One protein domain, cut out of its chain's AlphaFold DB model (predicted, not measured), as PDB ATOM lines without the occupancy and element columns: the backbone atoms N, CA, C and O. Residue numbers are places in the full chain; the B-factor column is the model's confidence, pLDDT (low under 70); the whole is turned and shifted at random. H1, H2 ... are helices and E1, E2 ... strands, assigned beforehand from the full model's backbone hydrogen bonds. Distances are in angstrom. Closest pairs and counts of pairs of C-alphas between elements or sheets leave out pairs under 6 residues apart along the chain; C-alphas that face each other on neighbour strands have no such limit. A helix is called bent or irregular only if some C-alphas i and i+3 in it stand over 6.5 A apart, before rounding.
ATOM      1  N   LYS A  96      16.254 -71.944 -85.596       71.25
ATOM      2  CA  LYS A  96      17.177 -72.794 -84.831       71.25
ATOM      3  C   LYS A  96      16.560 -73.313 -83.529       71.25
ATOM      4  O   LYS A  96      16.532 -74.523 -83.297       71.25
ATOM      5  N   ASP A  97      15.990 -72.421 -82.724       71.94
ATOM      6  CA  ASP A  97      15.345 -72.797 -81.463       71.94
ATOM      7  C   ASP A  97      14.029 -73.552 -81.689       71.94
ATOM      8  O   ASP A  97      13.759 -74.553 -81.023       71.94
ATOM      9  N   THR A  98      13.240 -73.133 -82.682       77.38
ATOM     10  CA  THR A  98      11.981 -73.786 -83.068       77.38
ATOM     11  C   THR A  98      12.203 -75.226 -83.536       77.38
ATOM     12  O   THR A  98      11.486 -76.128 -83.099       77.38
ATOM     13  N   LEU A  99      13.214 -75.449 -84.377       77.06
ATOM     14  CA  LEU A  99      13.654 -76.740 -84.895       77.06
ATOM     15  C   LEU A  99      14.209 -77.599 -83.769       77.06
ATOM     16  O   LEU A  99      13.794 -78.744 -83.633       77.06
ATOM     17  N   ARG A 100      15.072 -77.056 -82.900       76.50
ATOM     18  CA  ARG A 100      15.572 -77.785 -81.725       76.50
ATOM     19  C   ARG A 100      14.421 -78.250 -80.830       76.50
ATOM     20  O   ARG A 100      14.402 -79.402 -80.401       76.50
ATOM     21  N   ALA A 101      13.439 -77.388 -80.576       79.75
ATOM     22  CA  ALA A 101      12.255 -77.757 -79.809       79.75
ATOM     23  C   ALA A 101      11.410 -78.823 -80.532       79.75
ATOM     24  O   ALA A 101      11.007 -79.798 -79.903       79.75
ATOM     25  N   LEU A 102      11.191 -78.678 -81.846       79.38
ATOM     26  CA  LEU A 102      10.476 -79.658 -82.677       79.38
ATOM     27  C   LEU A 102      11.158 -81.037 -82.636       79.38
ATOM     28  O   LEU A 102      10.510 -82.044 -82.373       79.38
ATOM     29  N   PHE A 103      12.479 -81.091 -82.827       77.81
ATOM     30  CA  PHE A 103      13.243 -82.337 -82.779       77.81
ATOM     31  C   PHE A 103      13.190 -82.995 -81.398       77.81
ATOM     32  O   PHE A 103      13.078 -84.217 -81.310       77.81
ATOM     33  N   ARG A 104      13.210 -82.212 -80.310       78.06
ATOM     34  CA  ARG A 104      13.043 -82.738 -78.943       78.06
ATOM     35  C   ARG A 104      11.654 -83.315 -78.705       78.06
ATOM     36  O   ARG A 104      11.549 -84.372 -78.085       78.06
ATOM     37  N   GLU A 105      10.608 -82.639 -79.172       77.56
ATOM     38  CA  GLU A 105       9.225 -83.125 -79.085       77.56
ATOM     39  C   GLU A 105       9.075 -84.456 -79.828       77.56
ATOM     40  O   GLU A 105       8.636 -85.441 -79.235       77.56
ATOM     41  N   VAL A 106       9.542 -84.524 -81.077       74.94
ATOM     42  CA  VAL A 106       9.488 -85.751 -81.881       74.94
ATOM     43  C   VAL A 106      10.311 -86.871 -81.248       74.94
ATOM     44  O   VAL A 106       9.821 -87.991 -81.134       74.94
ATOM     45  N   LYS A 107      11.521 -86.584 -80.749       74.94
ATOM     46  CA  LYS A 107      12.366 -87.583 -80.071       74.94
ATOM     47  C   LYS A 107      11.668 -88.189 -78.852       74.94
ATOM     48  O   LYS A 107      11.724 -89.402 -78.678       74.94
ATOM     49  N   LYS A 108      10.983 -87.368 -78.042       72.38
ATOM     50  CA  LYS A 108      10.193 -87.847 -76.896       72.38
ATOM     51  C   LYS A 108       9.075 -88.783 -77.351       72.38
ATOM     52  O   LYS A 108       8.983 -89.894 -76.840       72.38
ATOM     53  N   VAL A 109       8.275 -88.369 -78.333       68.50
ATOM     54  CA  VAL A 109       7.142 -89.164 -78.840       68.50
ATOM     55  C   VAL A 109       7.609 -90.501 -79.428       68.50
ATOM     56  O   VAL A 109       7.053 -91.543 -79.086       68.50
ATOM     57  N   VAL A 110       8.677 -90.489 -80.232       66.12
ATOM     58  CA  VAL A 110       9.254 -91.698 -80.845       66.12
ATOM     59  C   VAL A 110       9.817 -92.653 -79.785       66.12
ATOM     60  O   VAL A 110       9.634 -93.862 -79.901       66.12
ATOM     61  N   SER A 111      10.452 -92.127 -78.729       61.25
ATOM     62  CA  SER A 111      11.018 -92.943 -77.642       61.25
ATOM     63  C   SER A 111       9.979 -93.620 -76.739       61.25
ATOM     64  O   SER A 111      10.308 -94.607 -76.091       61.25
ATOM     65  N   LEU A 112       8.746 -93.103 -76.688       55.22
ATOM     66  CA  LEU A 112       7.700 -93.565 -75.769       55.22
ATOM     67  C   LEU A 112       6.760 -94.616 -76.382       55.22
ATOM     68  O   LEU A 112       6.409 -95.563 -75.687       55.22
ATOM     69  N   ASN A 113       6.362 -94.478 -77.656       49.66
ATOM     70  CA  ASN A 113       5.237 -95.252 -78.218       49.66
ATOM     71  C   ASN A 113       5.536 -96.014 -79.527       49.66
ATOM     72  O   ASN A 113       4.632 -96.635 -80.087       49.66
ATOM     73  N   GLY A 114       6.764 -95.964 -80.054       55.84
ATOM     74  CA  GLY A 114       7.018 -96.355 -81.447       55.84
ATOM     75  C   GLY A 114       6.333 -95.400 -82.445       55.84
ATOM     76  O   GLY A 114       5.679 -94.434 -82.053       55.84
ATOM     77  N   TYR A 115       6.514 -95.610 -83.755       55.09
ATOM     78  CA  TYR A 115       5.965 -94.709 -84.780       55.09
ATOM     79  C   TYR A 115       4.429 -94.755 -84.814       55.09
ATOM     80  O   TYR A 115       3.841 -95.627 -85.450       55.09
ATOM     81  N   THR A 116       3.761 -93.772 -84.209       52.97
ATOM     82  CA  THR A 116       2.350 -93.489 -84.505       52.97
ATOM     83  C   THR A 116       2.278 -92.677 -85.793       52.97
ATOM     84  O   THR A 116       2.592 -91.486 -85.805       52.97
ATOM     85  N   SER A 117       1.901 -93.318 -86.899       59.22
ATOM     86  CA  SER A 117       1.786 -92.677 -88.208       59.22
ATOM     87  C   SER A 117       0.589 -91.720 -88.245       59.22
ATOM     88  O   SER A 117      -0.543 -92.138 -88.495       59.22
ATOM     89  N   LYS A 118       0.828 -90.431 -87.987       69.56
ATOM     90  CA  LYS A 118      -0.147 -89.371 -88.264       69.56
ATOM     91  C   LYS A 118      -0.048 -89.010 -89.752       69.56
ATOM     92  O   LYS A 118       1.055 -88.868 -90.279       69.56
ATOM     93  N   TYR A 119      -1.184 -88.905 -90.437       69.81
ATOM     94  CA  TYR A 119      -1.238 -88.632 -91.884       69.81
ATOM     95  C   TYR A 119      -1.913 -87.305 -92.218       69.81
ATOM     96  O   TYR A 119      -1.772 -86.796 -93.328       69.81
ATOM     97  N   ASP A 120      -2.613 -86.707 -91.266       76.06
ATOM     98  CA  ASP A 120      -3.277 -85.430 -91.426       76.06
ATOM     99  C   ASP A 120      -3.182 -84.589 -90.158       76.06
ATOM    100  O   ASP A 120      -3.111 -85.101 -89.042       76.06
ATOM    101  N   ASP A 121      -3.143 -83.272 -90.335       79.81
ATOM    102  CA  ASP A 121      -3.210 -82.333 -89.223       79.81
ATOM    103  C   ASP A 121      -3.853 -81.019 -89.652       79.81
ATOM    104  O   ASP A 121      -3.861 -80.655 -90.836       79.81
ATOM    105  N   GLU A 122      -4.381 -80.299 -88.669       81.62
ATOM    106  CA  GLU A 122      -4.974 -78.982 -88.863       81.62
ATOM    107  C   GLU A 122      -4.429 -77.998 -87.828       81.62
ATOM    108  O   GLU A 122      -4.542 -78.209 -86.623       81.62
ATOM    109  N   LEU A 123      -3.865 -76.890 -88.305       80.25
ATOM    110  CA  LEU A 123      -3.328 -75.817 -87.473       80.25
ATOM    111  C   LEU A 123      -4.046 -74.516 -87.794       80.25
ATOM    112  O   LEU A 123      -4.243 -74.169 -88.959       80.25
ATOM    113  N   ILE A 124      -4.430 -73.783 -86.755       76.50
ATOM    114  CA  ILE A 124      -5.127 -72.504 -86.877       76.50
ATOM    115  C   ILE A 124      -4.305 -71.448 -86.154       76.50
ATOM    116  O   ILE A 124      -3.940 -71.625 -84.994       76.50
ATOM    117  N   HIS A 125      -4.044 -70.335 -86.832       74.75
ATOM    118  CA  HIS A 125      -3.442 -69.161 -86.221       74.75
ATOM    119  C   HIS A 125      -4.089 -67.899 -86.776       74.75
ATOM    120  O   HIS A 125      -4.051 -67.634 -87.979       74.75
ATOM    121  N   ASN A 126      -4.701 -67.122 -85.883       76.00
ATOM    122  CA  ASN A 126      -5.492 -65.943 -86.220       76.00
ATOM    123  C   ASN A 126      -6.534 -66.257 -87.313       76.00
ATOM    124  O   ASN A 126      -7.424 -67.088 -87.120       76.00
ATOM    125  N   ASN A 127      -6.402 -65.615 -88.476       76.00
ATOM    126  CA  ASN A 127      -7.328 -65.727 -89.600       76.00
ATOM    127  C   ASN A 127      -6.871 -66.730 -90.669       76.00
ATOM    128  O   ASN A 127      -7.494 -66.780 -91.728       76.00
ATOM    129  N   ILE A 128      -5.809 -67.506 -90.417       78.62
ATOM    130  CA  ILE A 128      -5.240 -68.479 -91.357       78.62
ATOM    131  C   ILE A 128      -5.325 -69.883 -90.753       78.62
ATOM    132  O   ILE A 128      -4.931 -70.119 -89.608       78.62
ATOM    133  N   LYS A 129      -5.843 -70.830 -91.534       82.88
ATOM    134  CA  LYS A 129      -5.914 -72.251 -91.193       82.88
ATOM    135  C   LYS A 129      -5.151 -73.068 -92.226       82.88
ATOM    136  O   LYS A 129      -5.442 -72.990 -93.416       82.88
ATOM    137  N   TRP A 130      -4.235 -73.897 -91.750       83.94
ATOM    138  CA  TRP A 130      -3.496 -74.870 -92.540       83.94
ATOM    139  C   TRP A 130      -4.077 -76.257 -92.317       83.94
ATOM    140  O   TRP A 130      -4.253 -76.689 -91.179       83.94
ATOM    141  N   LYS A 131      -4.362 -76.962 -93.406       85.81
ATOM    142  CA  LYS A 131      -4.734 -78.374 -93.402       85.81
ATOM    143  C   LYS A 131      -3.723 -79.148 -94.226       85.81
ATOM    144  O   LYS A 131      -3.478 -78.817 -95.387       85.81
ATOM    145  N   ILE A 132      -3.149 -80.170 -93.615       85.56
ATOM    146  CA  ILE A 132      -2.047 -80.942 -94.177       85.56
ATOM    147  C   ILE A 132      -2.522 -82.375 -94.304       85.56
ATOM    148  O   ILE A 132      -3.132 -82.912 -93.383       85.56
ATOM    149  N   ARG A 133      -2.256 -82.990 -95.452       84.44
ATOM    150  CA  ARG A 133      -2.464 -84.419 -95.680       84.44
ATOM    151  C   ARG A 133      -1.232 -84.984 -96.358       84.44
ATOM    152  O   ARG A 133      -0.874 -84.539 -97.446       84.44
ATOM    153  N   ILE A 134      -0.603 -85.954 -95.719       81.44
ATOM    154  CA  ILE A 134       0.569 -86.661 -96.219       81.44
ATOM    155  C   ILE A 134       0.137 -88.080 -96.541       81.44
ATOM    156  O   ILE A 134      -0.563 -88.722 -95.762       81.44
ATOM    157  N   ASN A 135       0.533 -88.560 -97.708       78.50
ATOM    158  CA  ASN A 135       0.429 -89.966 -98.047       78.50
ATOM    159  C   ASN A 135       1.736 -90.436 -98.695       78.50
ATOM    160  O   ASN A 135       2.664 -89.655 -98.883       78.50
ATOM    161  N   ASP A 136       1.794 -91.708 -99.075       77.38
ATOM    162  CA  ASP A 136       3.013 -92.326 -99.610       77.38
ATOM    163  C   ASP A 136       3.485 -91.749-100.962       77.38
ATOM    164  O   ASP A 136       4.593 -92.047-101.401       77.38
ATOM    165  N   ALA A 137       2.679 -90.917-101.631       78.19
ATOM    166  CA  ALA A 137       2.981 -90.383-102.963       78.19
ATOM    167  C   ALA A 137       2.951 -88.849-103.055       78.19
ATOM    168  O   ALA A 137       3.415 -88.276-104.046       78.19
ATOM    169  N   LYS A 138       2.329 -88.164-102.092       83.56
ATOM    170  CA  LYS A 138       2.117 -86.721-102.128       83.56
ATOM    171  C   LYS A 138       1.894 -86.096-100.753       83.56
ATOM    172  O   LYS A 138       1.212 -86.640 -99.886       83.56
ATOM    173  N   ILE A 139       2.353 -84.856-100.643       84.31
ATOM    174  CA  ILE A 139       2.022 -83.917 -99.574       84.31
ATOM    175  C   ILE A 139       1.013 -82.915-100.140       84.31
ATOM    176  O   ILE A 139       1.235 -82.301-101.187       84.31
ATOM    177  N   VAL A 140      -0.130 -82.780 -99.475       85.69
ATOM    178  CA  VAL A 140      -1.200 -81.846 -99.835       85.69
ATOM    179  C   VAL A 140      -1.352 -80.822 -98.721       85.69
ATOM    180  O   VAL A 140      -1.659 -81.170 -97.582       85.69
ATOM    181  N   LEU A 141      -1.175 -79.557 -99.079       85.88
ATOM    182  CA  LEU A 141      -1.295 -78.398 -98.203       85.88
ATOM    183  C   LEU A 141      -2.463 -77.546 -98.671       85.88
ATOM    184  O   LEU A 141      -2.499 -77.119 -99.826       85.88
ATOM    185  N   GLN A 142      -3.415 -77.296 -97.782       85.88
ATOM    186  CA  GLN A 142      -4.554 -76.421 -98.029       85.88
ATOM    187  C   GLN A 142      -4.533 -75.273 -97.029       85.88
ATOM    188  O   GLN A 142      -4.502 -75.506 -95.820       85.88
ATOM    189  N   VAL A 143      -4.570 -74.046 -97.540       82.31
ATOM    190  CA  VAL A 143      -4.614 -72.830 -96.723       82.31
ATOM    191  C   VAL A 143      -5.990 -72.202 -96.855       82.31
ATOM    192  O   VAL A 143      -6.467 -71.959 -97.967       82.31
ATOM    193  N   PHE A 144      -6.620 -71.935 -95.718       81.50
ATOM    194  CA  PHE A 144      -7.912 -71.275 -95.620       81.50
ATOM    195  C   PHE A 144      -7.761 -69.932 -94.911       81.50
ATOM    196  O   PHE A 144      -7.058 -69.846 -93.903       81.50
ATOM    197  N   LYS A 145      -8.467 -68.908 -95.389       79.69
ATOM    198  CA  LYS A 145      -8.493 -67.575 -94.778       79.69
ATOM    199  C   LYS A 145      -9.909 -67.233 -94.310       79.69
ATOM    200  O   LYS A 145     -10.891 -67.644 -94.928       79.69
ATOM    201  N   LYS A 146     -10.029 -66.492 -93.209       75.62
ATOM    202  CA  LYS A 146     -11.295 -65.858 -92.805       75.62
ATOM    203  C   LYS A 146     -11.426 -64.484 -93.466       75.62
ATOM    204  O   LYS A 146     -10.527 -63.655 -93.333       75.62
ATOM    205  N   LEU A 147     -12.538 -64.253 -94.163       58.88
ATOM    206  CA  LEU A 147     -12.979 -62.927 -94.614       58.88
ATOM    207  C   LEU A 147     -13.860 -62.319 -93.511       58.88
ATOM    208  O   LEU A 147     -14.711 -63.029 -92.970       58.88
ATOM    209  N   ASN A 148     -13.602 -61.051 -93.165       51.81
ATOM    210  CA  ASN A 148     -14.154 -60.349 -91.996       51.81
ATOM    211  C   ASN A 148     -15.644 -60.655 -91.723       51.81
ATOM    212  O   ASN A 148     -16.462 -60.697 -92.640       51.81
ATOM    213  N   ASP A 149     -15.947 -60.885 -90.442       53.84
ATOM    214  CA  ASP A 149     -17.255 -61.131 -89.806       53.84
ATOM    215  C   ASP A 149     -18.077 -62.359 -90.224       53.84
ATOM    216  O   ASP A 149     -19.121 -62.633 -89.632       53.84
ATOM    217  N   SER A 150     -17.580 -63.198 -91.137       54.72
ATOM    218  CA  SER A 150     -18.161 -64.526 -91.365       54.72
ATOM    219  C   SER A 150     -17.394 -65.615 -90.602       54.72
ATOM    220  O   SER A 150     -16.166 -65.700 -90.641       54.72
ATOM    221  N   SER A 151     -18.103 -66.529 -89.932       59.19
ATOM    222  CA  SER A 151     -17.511 -67.726 -89.302       59.19
ATOM    223  C   SER A 151     -16.989 -68.758 -90.322       59.19
ATOM    224  O   SER A 151     -16.525 -69.835 -89.939       59.19
ATOM    225  N   LYS A 152     -17.052 -68.444 -91.624       66.31
ATOM    226  CA  LYS A 152     -16.854 -69.374 -92.735       66.31
ATOM    227  C   LYS A 152     -15.431 -69.263 -93.288       66.31
ATOM    228  O   LYS A 152     -14.984 -68.201 -93.709       66.31
ATOM    229  N   TRP A 153     -14.718 -70.383 -93.292       73.75
ATOM    230  CA  TRP A 153     -13.380 -70.494 -93.871       73.75
ATOM    231  C   TRP A 153     -13.468 -70.580 -95.397       73.75
ATOM    232  O   TRP A 153     -14.161 -71.459 -95.914       73.75
ATOM    233  N   SER A 154     -12.752 -69.717 -96.123       74.25
ATOM    234  CA  SER A 154     -12.616 -69.823 -97.579       74.25
ATOM    235  C   SER A 154     -11.278 -70.467 -97.940       74.25
ATOM    236  O   SER A 154     -10.233 -70.092 -97.409       74.25
ATOM    237  N   LEU A 155     -11.299 -71.470 -98.824       78.94
ATOM    238  CA  LEU A 155     -10.076 -72.077 -99.352       78.94
ATOM    239  C   LEU A 155      -9.372 -71.049-100.240       78.94
ATOM    240  O   LEU A 155      -9.949 -70.593-101.222       78.94
ATOM    241  N   THR A 156      -8.140 -70.690 -99.891       78.19
ATOM    242  CA  THR A 156      -7.353 -69.699-100.636       78.19
ATOM    243  C   THR A 156      -6.394 -70.372-101.607       78.19
ATOM    244  O   THR A 156      -6.319 -69.986-102.767       78.19
ATOM    245  N   CYS A 157      -5.682 -71.407-101.156       80.31
ATOM    246  CA  CYS A 157      -4.680 -72.087-101.971       80.31
ATOM    247  C   CYS A 157      -4.625 -73.581-101.638       80.31
ATOM    248  O   CYS A 157      -4.818 -73.986-100.490       80.31
ATOM    249  N   THR A 158      -4.343 -74.403-102.651       83.06
ATOM    250  CA  THR A 158      -3.983 -75.814-102.486       83.06
ATOM    251  C   THR A 158      -2.661 -76.081-103.197       83.06
ATOM    252  O   THR A 158      -2.558 -75.896-104.410       83.06
ATOM    253  N   LYS A 159      -1.660 -76.561-102.460       84.38
ATOM    254  CA  LYS A 159      -0.374 -77.014-103.000       84.38
ATOM    255  C   LYS A 159      -0.287 -78.525-102.871       84.38
ATOM    256  O   LYS A 159      -0.539 -79.093-101.814       84.38
ATOM    257  N   ILE A 160       0.050 -79.166-103.984       83.25
ATOM    258  CA  ILE A 160       0.292 -80.605-104.056       83.25
ATOM    259  C   ILE A 160       1.742 -80.805-104.471       83.25
ATOM    260  O   ILE A 160       2.166 -80.294-105.518       83.25
ATOM    261  N   GLU A 161       2.465 -81.565-103.665       81.81
ATOM    262  CA  GLU A 161       3.839 -81.978-103.916       81.81
ATOM    263  C   GLU A 161       3.874 -83.483-104.055       81.81
ATOM    264  O   GLU A 161       3.533 -84.195-103.120       81.81
ATOM    265  N   LYS A 162       4.233 -83.964-105.241       82.81
ATOM    266  CA  LYS A 162       4.400 -85.394-105.488       82.81
ATOM    267  C   LYS A 162       5.824 -85.785-105.124       82.81
ATOM    268  O   LYS A 162       6.751 -85.042-105.446       82.81
ATOM    269  N   HIS A 163       5.991 -86.940-104.496       80.12
ATOM    270  CA  HIS A 163       7.301 -87.451-104.123       80.12
ATOM    271  C   HIS A 163       7.397 -88.963-104.315       80.12
ATOM    272  O   HIS A 163       6.412 -89.681-104.170       80.12
ATOM    273  N   ASN A 164       8.618 -89.446-104.548       76.75
ATOM    274  CA  ASN A 164       8.905 -90.865-104.779       76.75
ATOM    275  C   ASN A 164       9.742 -91.490-103.645       76.75
ATOM    276  O   ASN A 164      10.380 -92.519-103.835       76.75
ATOM    277  N   PHE A 165       9.755 -90.874-102.460       74.75
ATOM    278  CA  PHE A 165      10.587 -91.292-101.322       74.75
ATOM    279  C   PHE A 165       9.993 -92.430-100.464       74.75
ATOM    280  O   PHE A 165      10.534 -92.749 -99.408       74.75
ATOM    281  N   GLY A 166       8.892 -93.057-100.893       71.31
ATOM    282  CA  GLY A 166       8.220 -94.126-100.148       71.31
ATOM    283  C   GLY A 166       7.282 -93.610 -99.049       71.31
ATOM    284  O   GLY A 166       6.708 -92.530 -99.174       71.31
ATOM    285  N   LYS A 167       7.095 -94.402 -97.979       69.38
ATOM    286  CA  LYS A 167       6.094 -94.131 -96.930       69.38
ATOM    287  C   LYS A 167       6.356 -92.810 -96.196       69.38
ATOM    288  O   LYS A 167       7.263 -92.714 -95.362       69.38
ATOM    289  N   GLY A 168       5.520 -91.816 -96.486       69.06
ATOM    290  CA  GLY A 168       5.522 -90.503 -95.853       69.06
ATOM    291  C   GLY A 168       4.589 -90.487 -94.649       69.06
ATOM    292  O   GLY A 168       3.378 -90.609 -94.810       69.06
ATOM    293  N   CYS A 169       5.127 -90.318 -93.443       74.81
ATOM    294  CA  CYS A 169       4.339 -90.049 -92.245       74.81
ATOM    295  C   CYS A 169       4.723 -88.698 -91.647       74.81
ATOM    296  O   CYS A 169       5.857 -88.231 -91.777       74.81
ATOM    297  N   LEU A 170       3.755 -88.056 -91.008       81.62
ATOM    298  CA  LEU A 170       3.967 -86.807 -90.305       81.62
ATOM    299  C   LEU A 170       4.545 -87.087 -88.915       81.62
ATOM    300  O   LEU A 170       3.976 -87.871 -88.158       81.62
ATOM    301  N   LEU A 171       5.647 -86.416 -88.574       77.06
ATOM    302  CA  LEU A 171       6.313 -86.560 -87.276       77.06
ATOM    303  C   LEU A 171       6.103 -85.339 -86.380       77.06
ATOM    304  O   LEU A 171       5.882 -85.491 -85.183       77.06
ATOM    305  N   GLY A 172       6.147 -84.129 -86.940       77.06
ATOM    306  CA  GLY A 172       5.936 -82.901 -86.176       77.06
ATOM    307  C   GLY A 172       5.654 -81.697 -87.063       77.06
ATOM    308  O   GLY A 172       6.095 -81.646 -88.211       77.06
ATOM    309  N   ILE A 173       4.921 -80.719 -86.529       84.06
ATOM    310  CA  ILE A 173       4.606 -79.472 -87.234       84.06
ATOM    311  C   ILE A 173       4.724 -78.292 -86.284       84.06
ATOM    312  O   ILE A 173       4.259 -78.360 -85.146       84.06
ATOM    313  N   LYS A 174       5.281 -77.184 -86.775       84.12
ATOM    314  CA  LYS A 174       5.203 -75.879 -86.111       84.12
ATOM    315  C   LYS A 174       4.822 -74.788 -87.095       84.12
ATOM    316  O   LYS A 174       5.332 -74.735 -88.211       84.12
ATOM    317  N   LEU A 175       3.937 -73.907 -86.646       81.19
ATOM    318  CA  LEU A 175       3.516 -72.728 -87.386       81.19
ATOM    319  C   LEU A 175       4.241 -71.491 -86.854       81.19
ATOM    320  O   LEU A 175       4.374 -71.329 -85.640       81.19
ATOM    321  N   ILE A 176       4.685 -70.616 -87.752       75.62
ATOM    322  CA  ILE A 176       5.446 -69.412 -87.414       75.62
ATOM    323  C   ILE A 176       4.723 -68.197 -87.986       75.62
ATOM    324  O   ILE A 176       4.561 -68.060 -89.194       75.62
ATOM    325  N   ASN A 177       4.253 -67.319 -87.094       66.62
ATOM    326  CA  ASN A 177       3.517 -66.084 -87.406       66.62
ATOM    327  C   ASN A 177       2.281 -66.245 -88.330       66.62
ATOM    328  O   ASN A 177       1.762 -65.244 -88.810       66.62
ATOM    329  N   GLY A 178       1.792 -67.465 -88.587       66.62
ATOM    330  CA  GLY A 178       0.625 -67.747 -89.440       66.62
ATOM    331  C   GLY A 178       0.934 -68.023 -90.918       66.62
ATOM    332  O   GLY A 178       0.266 -68.862 -91.526       66.62
ATOM    333  N   ASP A 179       1.960 -67.369 -91.463       75.25
ATOM    334  CA  ASP A 179       2.314 -67.421 -92.893       75.25
ATOM    335  C   ASP A 179       3.322 -68.536 -93.230       75.25
ATOM    336  O   ASP A 179       3.413 -68.976 -94.374       75.25
ATOM    337  N   GLU A 180       4.093 -68.999 -92.243       79.12
ATOM    338  CA  GLU A 180       5.156 -69.992 -92.417       79.12
ATOM    339  C   GLU A 180       4.824 -71.276 -91.659       79.12
ATOM    340  O   GLU A 180       4.362 -71.241 -90.511       79.12
ATOM    341  N   ILE A 181       5.103 -72.422 -92.280       83.06
ATOM    342  CA  ILE A 181       4.899 -73.725 -91.654       83.06
ATOM    343  C   ILE A 181       6.113 -74.629 -91.847       83.06
ATOM    344  O   ILE A 181       6.607 -74.827 -92.957       83.06
ATOM    345  N   ILE A 182       6.586 -75.181 -90.732       85.38
ATOM    346  CA  ILE A 182       7.664 -76.163 -90.683       85.38
ATOM    347  C   ILE A 182       7.032 -77.527 -90.467       85.38
ATOM    348  O   ILE A 182       6.346 -77.742 -89.467       85.38
ATOM    349  N   ILE A 183       7.292 -78.447 -91.387       85.25
ATOM    350  CA  ILE A 183       6.745 -79.799 -91.385       85.25
ATOM    351  C   ILE A 183       7.910 -80.780 -91.357       85.25
ATOM    352  O   ILE A 183       8.743 -80.808 -92.261       85.25
ATOM    353  N   LEU A 184       7.963 -81.601 -90.314       83.94
ATOM    354  CA  LEU A 184       8.895 -82.711 -90.202       83.94
ATOM    355  C   LEU A 184       8.154 -84.015 -90.476       83.94
ATOM    356  O   LEU A 184       7.149 -84.332 -89.833       83.94
ATOM    357  N   THR A 185       8.665 -84.771 -91.436       82.62
ATOM    358  CA  THR A 185       8.083 -86.026 -91.924       82.62
ATOM    359  C   THR A 185       9.116 -87.145 -91.861       82.62
ATOM    360  O   THR A 185      10.302 -86.860 -91.731       82.62
ATOM    361  N   SER A 186       8.711 -88.403 -92.039       77.31
ATOM    362  CA  SER A 186       9.647 -89.530 -92.202       77.31
ATOM    363  C   SER A 186      10.640 -89.368 -93.358       77.31
ATOM    364  O   SER A 186      11.687 -90.013 -93.353       77.31
ATOM    365  N   ILE A 187      10.300 -88.541 -94.349       80.19
ATOM    366  CA  ILE A 187      11.089 -88.279 -95.559       80.19
ATOM    367  C   ILE A 187      12.107 -87.159 -95.326       80.19
ATOM    368  O   ILE A 187      13.150 -87.126 -95.978       80.19
ATOM    369  N   GLY A 188      11.808 -86.211 -94.437       83.75
ATOM    370  CA  GLY A 188      12.660 -85.054 -94.191       83.75
ATOM    371  C   GLY A 188      11.930 -83.825 -93.660       83.75
ATOM    372  O   GLY A 188      10.753 -83.878 -93.281       83.75
ATOM    373  N   LEU A 189      12.666 -82.714 -93.632       86.38
ATOM    374  CA  LEU A 189      12.218 -81.404 -93.165       86.38
ATOM    375  C   LEU A 189      11.771 -80.541 -94.350       86.38
ATOM    376  O   LEU A 189      12.545 -80.318 -95.281       86.38
ATOM    377  N   PHE A 190      10.557 -80.007 -94.268       86.12
ATOM    378  CA  PHE A 190       9.966 -79.099 -95.245       86.12
ATOM    379  C   PHE A 190       9.618 -77.768 -94.581       86.12
ATOM    380  O   PHE A 190       9.061 -77.738 -93.482       86.12
ATOM    381  N   ILE A 191       9.922 -76.662 -95.256       84.62
ATOM    382  CA  ILE A 191       9.545 -75.312 -94.829       84.62
ATOM    383  C   ILE A 191       8.770 -74.661 -95.964       84.62
ATOM    384  O   ILE A 191       9.316 -74.417 -97.044       84.62
ATOM    385  N   TYR A 192       7.504 -74.366 -95.695       83.06
ATOM    386  CA  TYR A 192       6.622 -73.696 -96.636       83.06
ATOM    387  C   TYR A 192       6.360 -72.263 -96.210       83.06
ATOM    388  O   TYR A 192       6.193 -71.969 -95.022       83.06
ATOM    389  N   TYR A 193       6.256 -71.400 -97.212       81.25
ATOM    390  CA  TYR A 193       5.835 -70.019 -97.071       81.25
ATOM    391  C   TYR A 193       4.524 -69.811 -97.820       81.25
ATOM    392  O   TYR A 193       4.355 -70.276 -98.949       81.25
ATOM    393  N   PHE A 194       3.585 -69.112 -97.195       77.00
ATOM    394  CA  PHE A 194       2.349 -68.691 -97.831       77.00
ATOM    395  C   PHE A 194       2.371 -67.189 -98.083       77.00
ATOM    396  O   PHE A 194       2.346 -66.385 -97.155       77.00
ATOM    397  N   ASN A 195       2.352 -66.828 -99.362       69.44
ATOM    398  CA  ASN A 195       2.089 -65.473 -99.817       69.44
ATOM    399  C   ASN A 195       1.205 -65.528-101.057       69.44
ATOM    400  O   ASN A 195       1.701 -65.752-102.162       69.44
ATOM    401  N   ASN A 196      -0.106 -65.378-100.855       70.12
ATOM    402  CA  ASN A 196      -1.183 -65.598-101.831       70.12
ATOM    403  C   ASN A 196      -1.256 -67.042-102.381       70.12
ATOM    404  O   ASN A 196      -2.340 -67.616-102.443       70.12
ATOM    405  N   ASN A 197      -0.114 -67.663-102.678       76.62
ATOM    406  CA  ASN A 197       0.097 -69.076-102.950       76.62
ATOM    407  C   ASN A 197       1.122 -69.680-101.978       76.62
ATOM    408  O   ASN A 197       1.930 -68.976-101.376       76.62
ATOM    409  N   VAL A 198       1.094 -71.008-101.836       80.56
ATOM    410  CA  VAL A 198       2.069 -71.757-101.027       80.56
ATOM    411  C   VAL A 198       3.294 -72.112-101.877       80.56
ATOM    412  O   VAL A 198       3.176 -72.814-102.890       80.56
ATOM    413  N   SER A 199       4.475 -71.670-101.452       78.62
ATOM    414  CA  SER A 199       5.771 -72.033-102.034       78.62
ATOM    415  C   SER A 199       6.590 -72.876-101.058       78.62
ATOM    416  O   SER A 199       6.531 -72.694 -99.842       78.62
ATOM    417  N   LEU A 200       7.348 -73.831-101.600       82.38
ATOM    418  CA  LEU A 200       8.313 -74.599-100.822       82.38
ATOM    419  C   LEU A 200       9.637 -73.838-100.817       82.38
ATOM    420  O   LEU A 200      10.328 -73.757-101.831       82.38
ATOM    421  N   THR A 201       9.988 -73.267 -99.670       77.25
ATOM    422  CA  THR A 201      11.200 -72.449 -99.528       77.25
ATOM    423  C   THR A 201      12.429 -73.311 -99.266       77.25
ATOM    424  O   THR A 201      13.532 -72.989 -99.719       77.25
ATOM    425  N   TYR A 202      12.261 -74.414 -98.537       81.44
ATOM    426  CA  TYR A 202      13.365 -75.289 -98.170       81.44
ATOM    427  C   TYR A 202      12.907 -76.730 -97.972       81.44
ATOM    428  O   TYR A 202      11.924 -76.989 -97.279       81.44
ATOM    429  N   PHE A 203      13.671 -77.659 -98.542       85.38
ATOM    430  CA  PHE A 203      13.526 -79.088 -98.325       85.38
ATOM    431  C   PHE A 203      14.890 -79.712 -98.047       85.38
ATOM    432  O   PHE A 203      15.871 -79.452 -98.751       85.38
ATOM    433  N   TYR A 204      14.931 -80.543 -97.011       84.81
ATOM    434  CA  TYR A 204      16.077 -81.376 -96.696       84.81
ATOM    435  C   TYR A 204      15.612 -82.812 -96.462       84.81
ATOM    436  O   TYR A 204      14.919 -83.104 -95.485       84.81
ATOM    437  N   TYR A 205      16.022 -83.711 -97.354       84.31
ATOM    438  CA  TYR A 205      15.722 -85.135 -97.264       84.31
ATOM    439  C   TYR A 205      16.493 -85.794 -96.115       84.31
ATOM    440  O   TYR A 205      17.720 -85.729 -96.050       84.31
ATOM    441  N   MET A 206      15.783 -86.468 -95.221       79.44
ATOM    442  CA  MET A 206      16.330 -87.288 -94.142       79.44
ATOM    443  C   MET A 206      15.414 -88.487 -93.966       79.44
ATOM    444  O   MET A 206      14.273 -88.323 -93.545       79.44
ATOM    445  N   ASN A 207      15.916 -89.693 -94.234       73.12
ATOM    446  CA  ASN A 207      15.154 -90.899 -93.939       73.12
ATOM    447  C   ASN A 207      15.119 -91.129 -92.422       73.12
ATOM    448  O   ASN A 207      16.016 -91.744 -91.840       73.12
ATOM    449  N   LEU A 208      14.065 -90.625 -91.789       69.75
ATOM    450  CA  LEU A 208      13.854 -90.728 -90.350       69.75
ATOM    451  C   LEU A 208      13.244 -92.066 -89.935       69.75
ATOM    452  O   LEU A 208      13.157 -92.303 -88.739       69.75
ATOM    453  N   ASN A 209      12.871 -92.952 -90.867       60.66
ATOM    454  CA  ASN A 209      12.376 -94.298 -90.546       60.66
ATOM    455  C   ASN A 209      13.507 -95.291 -90.208       60.66
ATOM    456  O   ASN A 209      13.241 -96.315 -89.588       60.66
ATOM    457  N   MET A 210      14.753 -95.012 -90.617       52.06
ATOM    458  CA  MET A 210      15.903 -95.918 -90.428       52.06
ATOM    459  C   MET A 210      16.854 -95.524 -89.287       52.06
ATOM    460  O   MET A 210      17.678 -96.343 -88.888       52.06
ATOM    461  N   ILE A 211      16.788 -94.295 -88.762       49.88
ATOM    462  CA  ILE A 211      17.842 -93.754 -87.890       49.88
ATOM    463  C   ILE A 211      17.371 -93.688 -86.433       49.88
ATOM    464  O   ILE A 211      16.814 -92.691 -85.974       49.88
ATOM    465  N   LEU A 212      17.692 -94.738 -85.674       51.31
ATOM    466  CA  LEU A 212      18.003 -94.590 -84.254       51.31
ATOM    467  C   LEU A 212      19.327 -93.799 -84.144       51.31
ATOM    468  O   LEU A 212      20.326 -94.164 -84.752       51.31
ATOM    469  N   SER A 213      19.318 -92.706 -83.375       51.50
ATOM    470  CA  SER A 213      20.502 -92.075 -82.753       51.50
ATOM    471  C   SER A 213      21.562 -91.330 -83.600       51.50
ATOM    472  O   SER A 213      22.747 -91.442 -83.290       51.50
ATOM    473  N   GLN A 214      21.208 -90.483 -84.574       52.75
ATOM    474  CA  GLN A 214      22.125 -89.398 -84.992       52.75
ATOM    475  C   GLN A 214      21.638 -88.027 -84.516       52.75
ATOM    476  O   GLN A 214      20.441 -87.738 -84.504       52.75
ATOM    477  N   ASP A 215      22.589 -87.193 -84.092       58.75
ATOM    478  CA  ASP A 215      22.373 -85.851 -83.552       58.75
ATOM    479  C   ASP A 215      21.870 -84.885 -84.639       58.75
ATOM    480  O   ASP A 215      22.608 -84.031 -85.129       58.75
ATOM    481  N   PHE A 216      20.592 -84.968 -85.017       62.25
ATOM    482  CA  PHE A 216      19.946 -83.947 -85.858       62.25
ATOM    483  C   PHE A 216      20.037 -82.553 -85.224       62.25
ATOM    484  O   PHE A 216      20.142 -81.557 -85.937       62.25
ATOM    485  N   GLU A 217      20.095 -82.481 -83.885       63.16
ATOM    486  CA  GLU A 217      20.415 -81.240 -83.177       63.16
ATOM    487  C   GLU A 217      21.753 -80.655 -83.640       63.16
ATOM    488  O   GLU A 217      21.848 -79.439 -83.733       63.16
ATOM    489  N   LYS A 218      22.755 -81.480 -83.971       66.19
ATOM    490  CA  LYS A 218      24.063 -81.034 -84.463       66.19
ATOM    491  C   LYS A 218      23.971 -80.502 -85.893       66.19
ATOM    492  O   LYS A 218      24.464 -79.409 -86.146       66.19
ATOM    493  N   VAL A 219      23.281 -81.210 -86.791       67.44
ATOM    494  CA  VAL A 219      23.123 -80.813 -88.210       67.44
ATOM    495  C   VAL A 219      22.381 -79.479 -88.363       67.44
ATOM    496  O   VAL A 219      22.712 -78.696 -89.244       67.44
ATOM    497  N   PHE A 220      21.414 -79.194 -87.488       70.62
ATOM    498  CA  PHE A 220      20.661 -77.931 -87.487       70.62
ATOM    499  C   PHE A 220      21.066 -76.976 -86.348       70.62
ATOM    500  O   PHE A 220      20.324 -76.042 -86.036       70.62
ATOM    501  N   SER A 221      22.220 -77.199 -85.700       63.22
ATOM    502  CA  SER A 221      22.732 -76.304 -84.642       63.22
ATOM    503  C   SER A 221      23.411 -75.048 -85.181       63.22
ATOM    504  O   SER A 221      23.619 -74.100 -84.416       63.22
ATOM    505  N   GLU A 222      23.757 -75.031 -86.465       62.78
ATOM    506  CA  GLU A 222      24.450 -73.921 -87.112       62.78
ATOM    507  C   GLU A 222      23.522 -72.711 -87.327       62.78
ATOM    508  O   GLU A 222      22.289 -72.809 -87.255       62.78
ATOM    509  N   ILE A 223      24.135 -71.536 -87.513       56.12
ATOM    510  CA  ILE A 223      23.436 -70.254 -87.715       56.12
ATOM    511  C   ILE A 223      22.682 -70.248 -89.055       56.12
ATOM    512  O   ILE A 223      21.682 -69.544 -89.198       56.12
ATOM    513  N   THR A 224      23.098 -71.079 -90.013       60.38
ATOM    514  CA  THR A 224      22.466 -71.256 -91.324       60.38
ATOM    515  C   THR A 224      21.807 -72.636 -91.443       60.38
ATOM    516  O   THR A 224      22.186 -73.600 -90.780       60.38
ATOM    517  N   LEU A 225      20.755 -72.737 -92.266       71.69
ATOM    518  CA  LEU A 225      20.160 -74.035 -92.598       71.69
ATOM    519  C   LEU A 225      21.131 -74.827 -93.486       71.69
ATOM    520  O   LEU A 225      21.670 -74.251 -94.438       71.69
ATOM    521  N   PRO A 226      21.300 -76.143 -93.258       74.81
ATOM    522  CA  PRO A 226      22.229 -76.937 -94.039       74.81
ATOM    523  C   PRO A 226      21.807 -76.931 -95.506       74.81
ATOM    524  O   PRO A 226      20.625 -77.031 -95.843       74.81
ATOM    525  N   LEU A 227      22.772 -76.817 -96.412       77.69
ATOM    526  CA  LEU A 227      22.470 -76.858 -97.837       77.69
ATOM    527  C   LEU A 227      21.809 -78.205 -98.207       77.69
ATOM    528  O   LEU A 227      22.317 -79.238 -97.753       77.69
ATOM    529  N   PRO A 228      20.783 -78.224 -99.082       83.62
ATOM    530  CA  PRO A 228      20.081 -79.445 -99.481       83.62
ATOM    531  C   PRO A 228      21.045 -80.552 -99.920       83.62
ATOM    532  O   PRO A 228      22.117 -80.287-100.491       83.62
ATOM    533  N   ASN A 229      20.706 -81.795 -99.588       84.31
ATOM    534  CA  ASN A 229      21.489 -82.957-100.002       84.31
ATOM    535  C   ASN A 229      21.037 -83.456-101.383       84.31
ATOM    536  O   ASN A 229      20.093 -82.934-101.967       84.31
ATOM    537  N   HIS A 230      21.734 -84.463-101.907       82.88
ATOM    538  CA  HIS A 230      21.496 -84.988-103.250       82.88
ATOM    539  C   HIS A 230      20.045 -85.441-103.464       82.88
ATOM    540  O   HIS A 230      19.401 -85.032-104.422       82.88
ATOM    541  N   ASP A 231      19.500 -86.219-102.528       84.00
ATOM    542  CA  ASP A 231      18.128 -86.717-102.620       84.00
ATOM    543  C   ASP A 231      17.083 -85.607-102.473       84.00
ATOM    544  O   ASP A 231      15.988 -85.733-103.011       84.00
ATOM    545  N   SER A 232      17.423 -84.486-101.826       84.94
ATOM    546  CA  SER A 232      16.516 -83.336-101.723       84.94
ATOM    547  C   SER A 232      16.138 -82.782-103.102       84.94
ATOM    548  O   SER A 232      15.003 -82.364-103.319       84.94
ATOM    549  N   PHE A 233      17.062 -82.818-104.066       85.12
ATOM    550  CA  PHE A 233      16.823 -82.310-105.419       85.12
ATOM    551  C   PHE A 233      16.035 -83.273-106.318       85.12
ATOM    552  O   PHE A 233      15.578 -82.862-107.376       85.12
ATOM    553  N   LYS A 234      15.755 -84.513-105.887       84.56
ATOM    554  CA  LYS A 234      14.878 -85.441-106.635       84.56
ATOM    555  C   LYS A 234      13.408 -84.999-106.676       84.56
ATOM    556  O   LYS A 234      12.579 -85.633-107.327       84.56
ATOM    557  N   LEU A 235      13.047 -83.930-105.964       81.88
ATOM    558  CA  LEU A 235      11.706 -83.355-106.000       81.88
ATOM    559  C   LEU A 235      11.578 -82.374-107.181       81.88
ATOM    560  O   LEU A 235      11.695 -81.161-107.016       81.88
ATOM    561  N   ASN A 236      11.308 -82.910-108.380       77.94
ATOM    562  CA  ASN A 236      11.345 -82.172-109.659       77.94
ATOM    563  C   ASN A 236      10.584 -80.836-109.641       77.94
ATOM    564  O   ASN A 236      11.087 -79.823-110.114       77.94
ATOM    565  N   LYS A 237       9.381 -80.806-109.047       81.25
ATOM    566  CA  LYS A 237       8.558 -79.586-108.986       81.25
ATOM    567  C   LYS A 237       9.249 -78.449-108.225       81.25
ATOM    568  O   LYS A 237       9.105 -77.290-108.595       81.25
ATOM    569  N   TRP A 238       9.996 -78.780-107.176       82.06
ATOM    570  CA  TRP A 238      10.741 -77.799-106.397       82.06
ATOM    571  C   TRP A 238      11.966 -77.311-107.158       82.06
ATOM    572  O   TRP A 238      12.201 -76.110-107.198       82.06
ATOM    573  N   VAL A 239      12.683 -78.202-107.847       82.75
ATOM    574  CA  VAL A 239      13.814 -77.824-108.711       82.75
ATOM    575  C   VAL A 239      13.402 -76.781-109.756       82.75
ATOM    576  O   VAL A 239      14.072 -75.757-109.883       82.75
ATOM    577  N   SER A 240      12.255 -76.957-110.418       82.25
ATOM    578  CA  SER A 240      11.729 -75.956-111.358       82.25
ATOM    579  C   SER A 240      11.396 -74.612-110.687       82.25
ATOM    580  O   SER A 240      11.603 -73.555-111.282       82.25
ATOM    581  N   GLU A 241      10.897 -74.616-109.445       79.62
ATOM    582  CA  GLU A 241      10.646 -73.388-108.670       79.62
ATOM    583  C   GLU A 241      11.960 -72.693-108.259       79.62
ATOM    584  O   GLU A 241      12.038 -71.461-108.283       79.62
ATOM    585  N   LEU A 242      13.013 -73.460-107.949       81.69
ATOM    586  CA  LEU A 242      14.334 -72.936-107.582       81.69
ATOM    587  C   LEU A 242      15.044 -72.260-108.760       81.69
ATOM    588  O   LEU A 242      15.618 -71.185-108.589       81.69
ATOM    589  N   ILE A 243      15.003 -72.876-109.943       81.38
ATOM    590  CA  ILE A 243      15.709 -72.412-111.150       81.38
ATOM    591  C   ILE A 243      15.171 -71.073-111.656       81.38
ATOM    592  O   ILE A 243      15.936 -70.243-112.142       81.38
ATOM    593  N   ASN A 244      13.865 -70.853-111.516       78.06
ATOM    594  CA  ASN A 244      13.203 -69.629-111.965       78.06
ATOM    595  C   ASN A 244      13.335 -68.467-110.965       78.06
ATOM    596  O   ASN A 244      13.011 -67.325-111.288       78.06
ATOM    597  N   ASN A 245      13.799 -68.732-109.740       77.00
ATOM    598  CA  ASN A 245      13.940 -67.720-108.703       77.00
ATOM    599  C   ASN A 245      15.405 -67.279-108.561       77.00
ATOM    600  O   ASN A 245      16.252 -68.029-108.073       77.00
ATOM    601  N   LYS A 246      15.678 -66.010-108.898       74.50
ATOM    602  CA  LYS A 246      17.010 -65.380-108.865       74.50
ATOM    603  C   LYS A 246      17.796 -65.668-107.574       74.50
ATOM    604  O   LYS A 246      18.964 -66.040-107.624       74.50
ATOM    605  N   LEU A 247      17.162 -65.507-106.412       70.75
ATOM    606  CA  LEU A 247      17.804 -65.671-105.100       70.75
ATOM    607  C   LEU A 247      18.045 -67.143-104.750       70.75
ATOM    608  O   LEU A 247      19.074 -67.493-104.170       70.75
ATOM    609  N   SER A 248      17.103 -68.007-105.124       74.88
ATOM    610  CA  SER A 248      17.218 -69.452-104.912       74.88
ATOM    611  C   SER A 248      18.348 -70.044-105.745       74.88
ATOM    612  O   SER A 248      19.119 -70.861-105.240       74.88
ATOM    613  N   LEU A 249      18.501 -69.566-106.982       80.12
ATOM    614  CA  LEU A 249      19.587 -69.956-107.869       80.12
ATOM    615  C   LEU A 249      20.957 -69.519-107.321       80.12
ATOM    616  O   LEU A 249      21.887 -70.316-107.345       80.12
ATOM    617  N   ILE A 250      21.091 -68.325-106.734       75.62
ATOM    618  CA  ILE A 250      22.355 -67.900-106.096       75.62
ATOM    619  C   ILE A 250      22.726 -68.814-104.919       75.62
ATOM    620  O   ILE A 250      23.884 -69.211-104.787       75.62
ATOM    621  N   LYS A 251      21.756 -69.172-104.068       75.81
ATOM    622  CA  LYS A 251      22.031 -69.980-102.870       75.81
ATOM    623  C   LYS A 251      22.265 -71.458-103.184       75.81
ATOM    624  O   LYS A 251      23.169 -72.073-102.620       75.81
ATOM    625  N   TYR A 252      21.427 -72.048-104.032       80.94
ATOM    626  CA  TYR A 252      21.415 -73.494-104.262       80.94
ATOM    627  C   TYR A 252      21.998 -73.905-105.614       80.94
ATOM    628  O   TYR A 252      22.327 -75.076-105.781       80.94
ATOM    629  N   GLY A 253      22.169 -72.973-106.556       84.50
ATOM    630  CA  GLY A 253      22.510 -73.256-107.952       84.50
ATOM    631  C   GLY A 253      23.798 -74.048-108.128       84.50
ATOM    632  O   GLY A 253      23.807 -75.002-108.893       84.50
ATOM    633  N   ALA A 254      24.855 -73.735-107.371       85.94
ATOM    634  CA  ALA A 254      26.111 -74.490-107.444       85.94
ATOM    635  C   ALA A 254      25.903 -75.972-107.083       85.94
ATOM    636  O   ALA A 254      26.333 -76.870-107.802       85.94
ATOM    637  N   LYS A 255      25.176 -76.246-105.994       86.56
ATOM    638  CA  LYS A 255      24.864 -77.616-105.557       86.56
ATOM    639  C   LYS A 255      23.874 -78.317-106.485       86.56
ATOM    640  O   LYS A 255      24.017 -79.516-106.716       86.56
ATOM    641  N   LEU A 256      22.899 -77.578-107.005       88.69
ATOM    642  CA  LEU A 256      21.914 -78.077-107.959       88.69
ATOM    643  C   LEU A 256      22.583 -78.483-109.281       88.69
ATOM    644  O   LEU A 256      22.282 -79.547-109.808       88.69
ATOM    645  N   LEU A 257      23.545 -77.697-109.768       90.62
ATOM    646  CA  LEU A 257      24.324 -78.023-110.962       90.62
ATOM    647  C   LEU A 257      25.163 -79.292-110.756       90.62
ATOM    648  O   LEU A 257      25.182 -80.168-111.613       90.62
ATOM    649  N   VAL A 258      25.796 -79.445-109.586       89.69
ATOM    650  CA  VAL A 258      26.513 -80.684-109.226       89.69
ATOM    651  C   VAL A 258      25.576 -81.897-109.205       89.69
ATOM    652  O   VAL A 258      25.979 -82.977-109.635       89.69
ATOM    653  N   PHE A 259      24.350 -81.741-108.698       90.50
ATOM    654  CA  PHE A 259      23.325 -82.788-108.726       90.50
ATOM    655  C   PHE A 259      22.944 -83.156-110.166       90.50
ATOM    656  O   PHE A 259      23.023 -84.328-110.526       90.50
ATOM    657  N   ALA A 260      22.642 -82.164-111.005       90.06
ATOM    658  CA  ALA A 260      22.260 -82.376-112.400       90.06
ATOM    659  C   ALA A 260      23.349 -83.120-113.198       90.06
ATOM    660  O   ALA A 260      23.056 -84.061-113.932       90.06
ATOM    661  N   ILE A 261      24.625 -82.773-112.978       88.50
ATOM    662  CA  ILE A 261      25.772 -83.462-113.596       88.50
ATOM    663  C   ILE A 261      25.865 -84.929-113.151       88.50
ATOM    664  O   ILE A 261      26.216 -85.786-113.960       88.50
ATOM    665  N   LYS A 262      25.574 -85.232-111.879       88.00
ATOM    666  CA  LYS A 262      25.642 -86.601-111.337       88.00
ATOM    667  C   LYS A 262      24.498 -87.493-111.807       88.00
ATOM    668  O   LYS A 262      24.733 -88.672-112.038       88.00
ATOM    669  N   GLU A 263      23.297 -86.940-111.940       87.56
ATOM    670  CA  GLU A 263      22.123 -87.649-112.474       87.56
ATOM    671  C   GLU A 263      22.116 -87.695-114.015       87.56
ATOM    672  O   GLU A 263      21.222 -88.289-114.609       87.56
ATOM    673  N   HIS A 264      23.121 -87.101-114.673       86.12
ATOM    674  CA  HIS A 264      23.228 -87.010-116.133       86.12
ATOM    675  C   HIS A 264      22.026 -86.320-116.810       86.12
ATOM    676  O   HIS A 264      21.707 -86.608-117.965       86.12
ATOM    677  N   ASP A 265      21.386 -85.376-116.117       87.44
ATOM    678  CA  ASP A 265      20.241 -84.621-116.629       87.44
ATOM    679  C   ASP A 265      20.713 -83.412-117.454       87.44
ATOM    680  O   ASP A 265      20.982 -82.328-116.930       87.44
ATOM    681  N   LEU A 266      20.867 -83.618-118.765       88.81
ATOM    682  CA  LEU A 266      21.353 -82.592-119.693       88.81
ATOM    683  C   LEU A 266      20.397 -81.401-119.829       88.81
ATOM    684  O   LEU A 266      20.871 -80.278-120.013       88.81
ATOM    685  N   GLU A 267      19.084 -81.630-119.732       90.44
ATOM    686  CA  GLU A 267      18.076 -80.568-119.820       90.44
ATOM    687  C   GLU A 267      18.215 -79.627-118.624       90.44
ATOM    688  O   GLU A 267      18.367 -78.418-118.791       90.44
TER     689      GLU A 267
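AT A GLANCE: This is residues 96 to 267 of the 719 residues of an uncharacterized protein of Rhizophagus irregularis (strain DAOM 197198w) (UniProt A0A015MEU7). Two antiparallel four-stranded sheets, E1 to E4 and E5 to E8, stand partly face to face as a sandwich; H1 covers the second sheet's other face, over E5 and E6. Short H3 and H4 sit beside E8, with H5 beyond them, while H2 lies by H1 in a long looping stretch. The printed part has 172 residues, ordered H1, E1 to E8, H2 to H5; the sheet orders are E1 E2 E3 E4 and E5 E6 E7 E8, and the class is mixed. It is compact, with a radius of gyration of the C-alphas of 16.7 A and spans of 54 by 42 by 32 A.

IN THESE COORDINATES: H1, residues 96 to 113, begins at C-alpha 96 (17.177, -72.794, -84.831) and is 26.3 A long. E1 is residues 120 to 125, E2 128 to 134, E3 138 to 146 at 26.5 A, and E4 153 to 162 at 25.9 A. E5 is residues 170 to 176, E6 180 to 185, E7 188 to 195 and E8 197 to 205. E4 bends by 55 degrees at residue 156 and E8 by 52 degrees at residue 202. H2 is residues 216 to 219, H3 231 to 234 and H4 236 to 243. H5, residues 246 to 262, ends at C-alpha 262 (25.642, -86.601, -111.337); it is irregular, with C-alphas 251 and 254 7.6 A apart.

HOW THE PARTS SIT: Each sheet is twisted and a meander, each strand the antiparallel neighbour of the one before. Within hydrogen-bond range are N 123 and O 130 of E1 and E2, 2.9 A, and N 191 and O 202 of E7 and E8, 2.9 A. In the sandwich, two sheets face to face, the facing parts are 9.8 A centre to centre; the closest C-alphas of E4 and E8 are Cys 157 and Asn 197, 5.7 A. H1 makes two layers with E5 E6 E7 E8, a helix on one face of a sheet, at a height of 8.5 A; its closest C-alphas to E5 are Val 106 and Gly 172, 6.3 A. With residues 100 to 103 alone, H1 only just touches H2, with 3 pairs of C-alphas within 8 A, the closest Arg 100 and Glu 217, 6.1 A. The closest C-alphas of H3 and E8 are Ser 232 and Tyr 205, 4.9 A. H4 only grazes both sheets. H4 and H5 touch only at the corner, closest at the C-alphas of Leu 242 and Ser 248, 5.3 A. Every O i to N i+4 pair is within hydrogen-bond range in H1 and H4, and 11 of 13 in H5; H2 and H3 are too short for one.

THE WHOLE: The two C-alphas farthest apart, of Asp 149 and His 264, are 54.8 A apart. The printed part has no cut, and the link from H2 to H3 is long. Mean pLDDT of the printed part is 76.2; low stretches include residues 109 to 119 and 208 to 219.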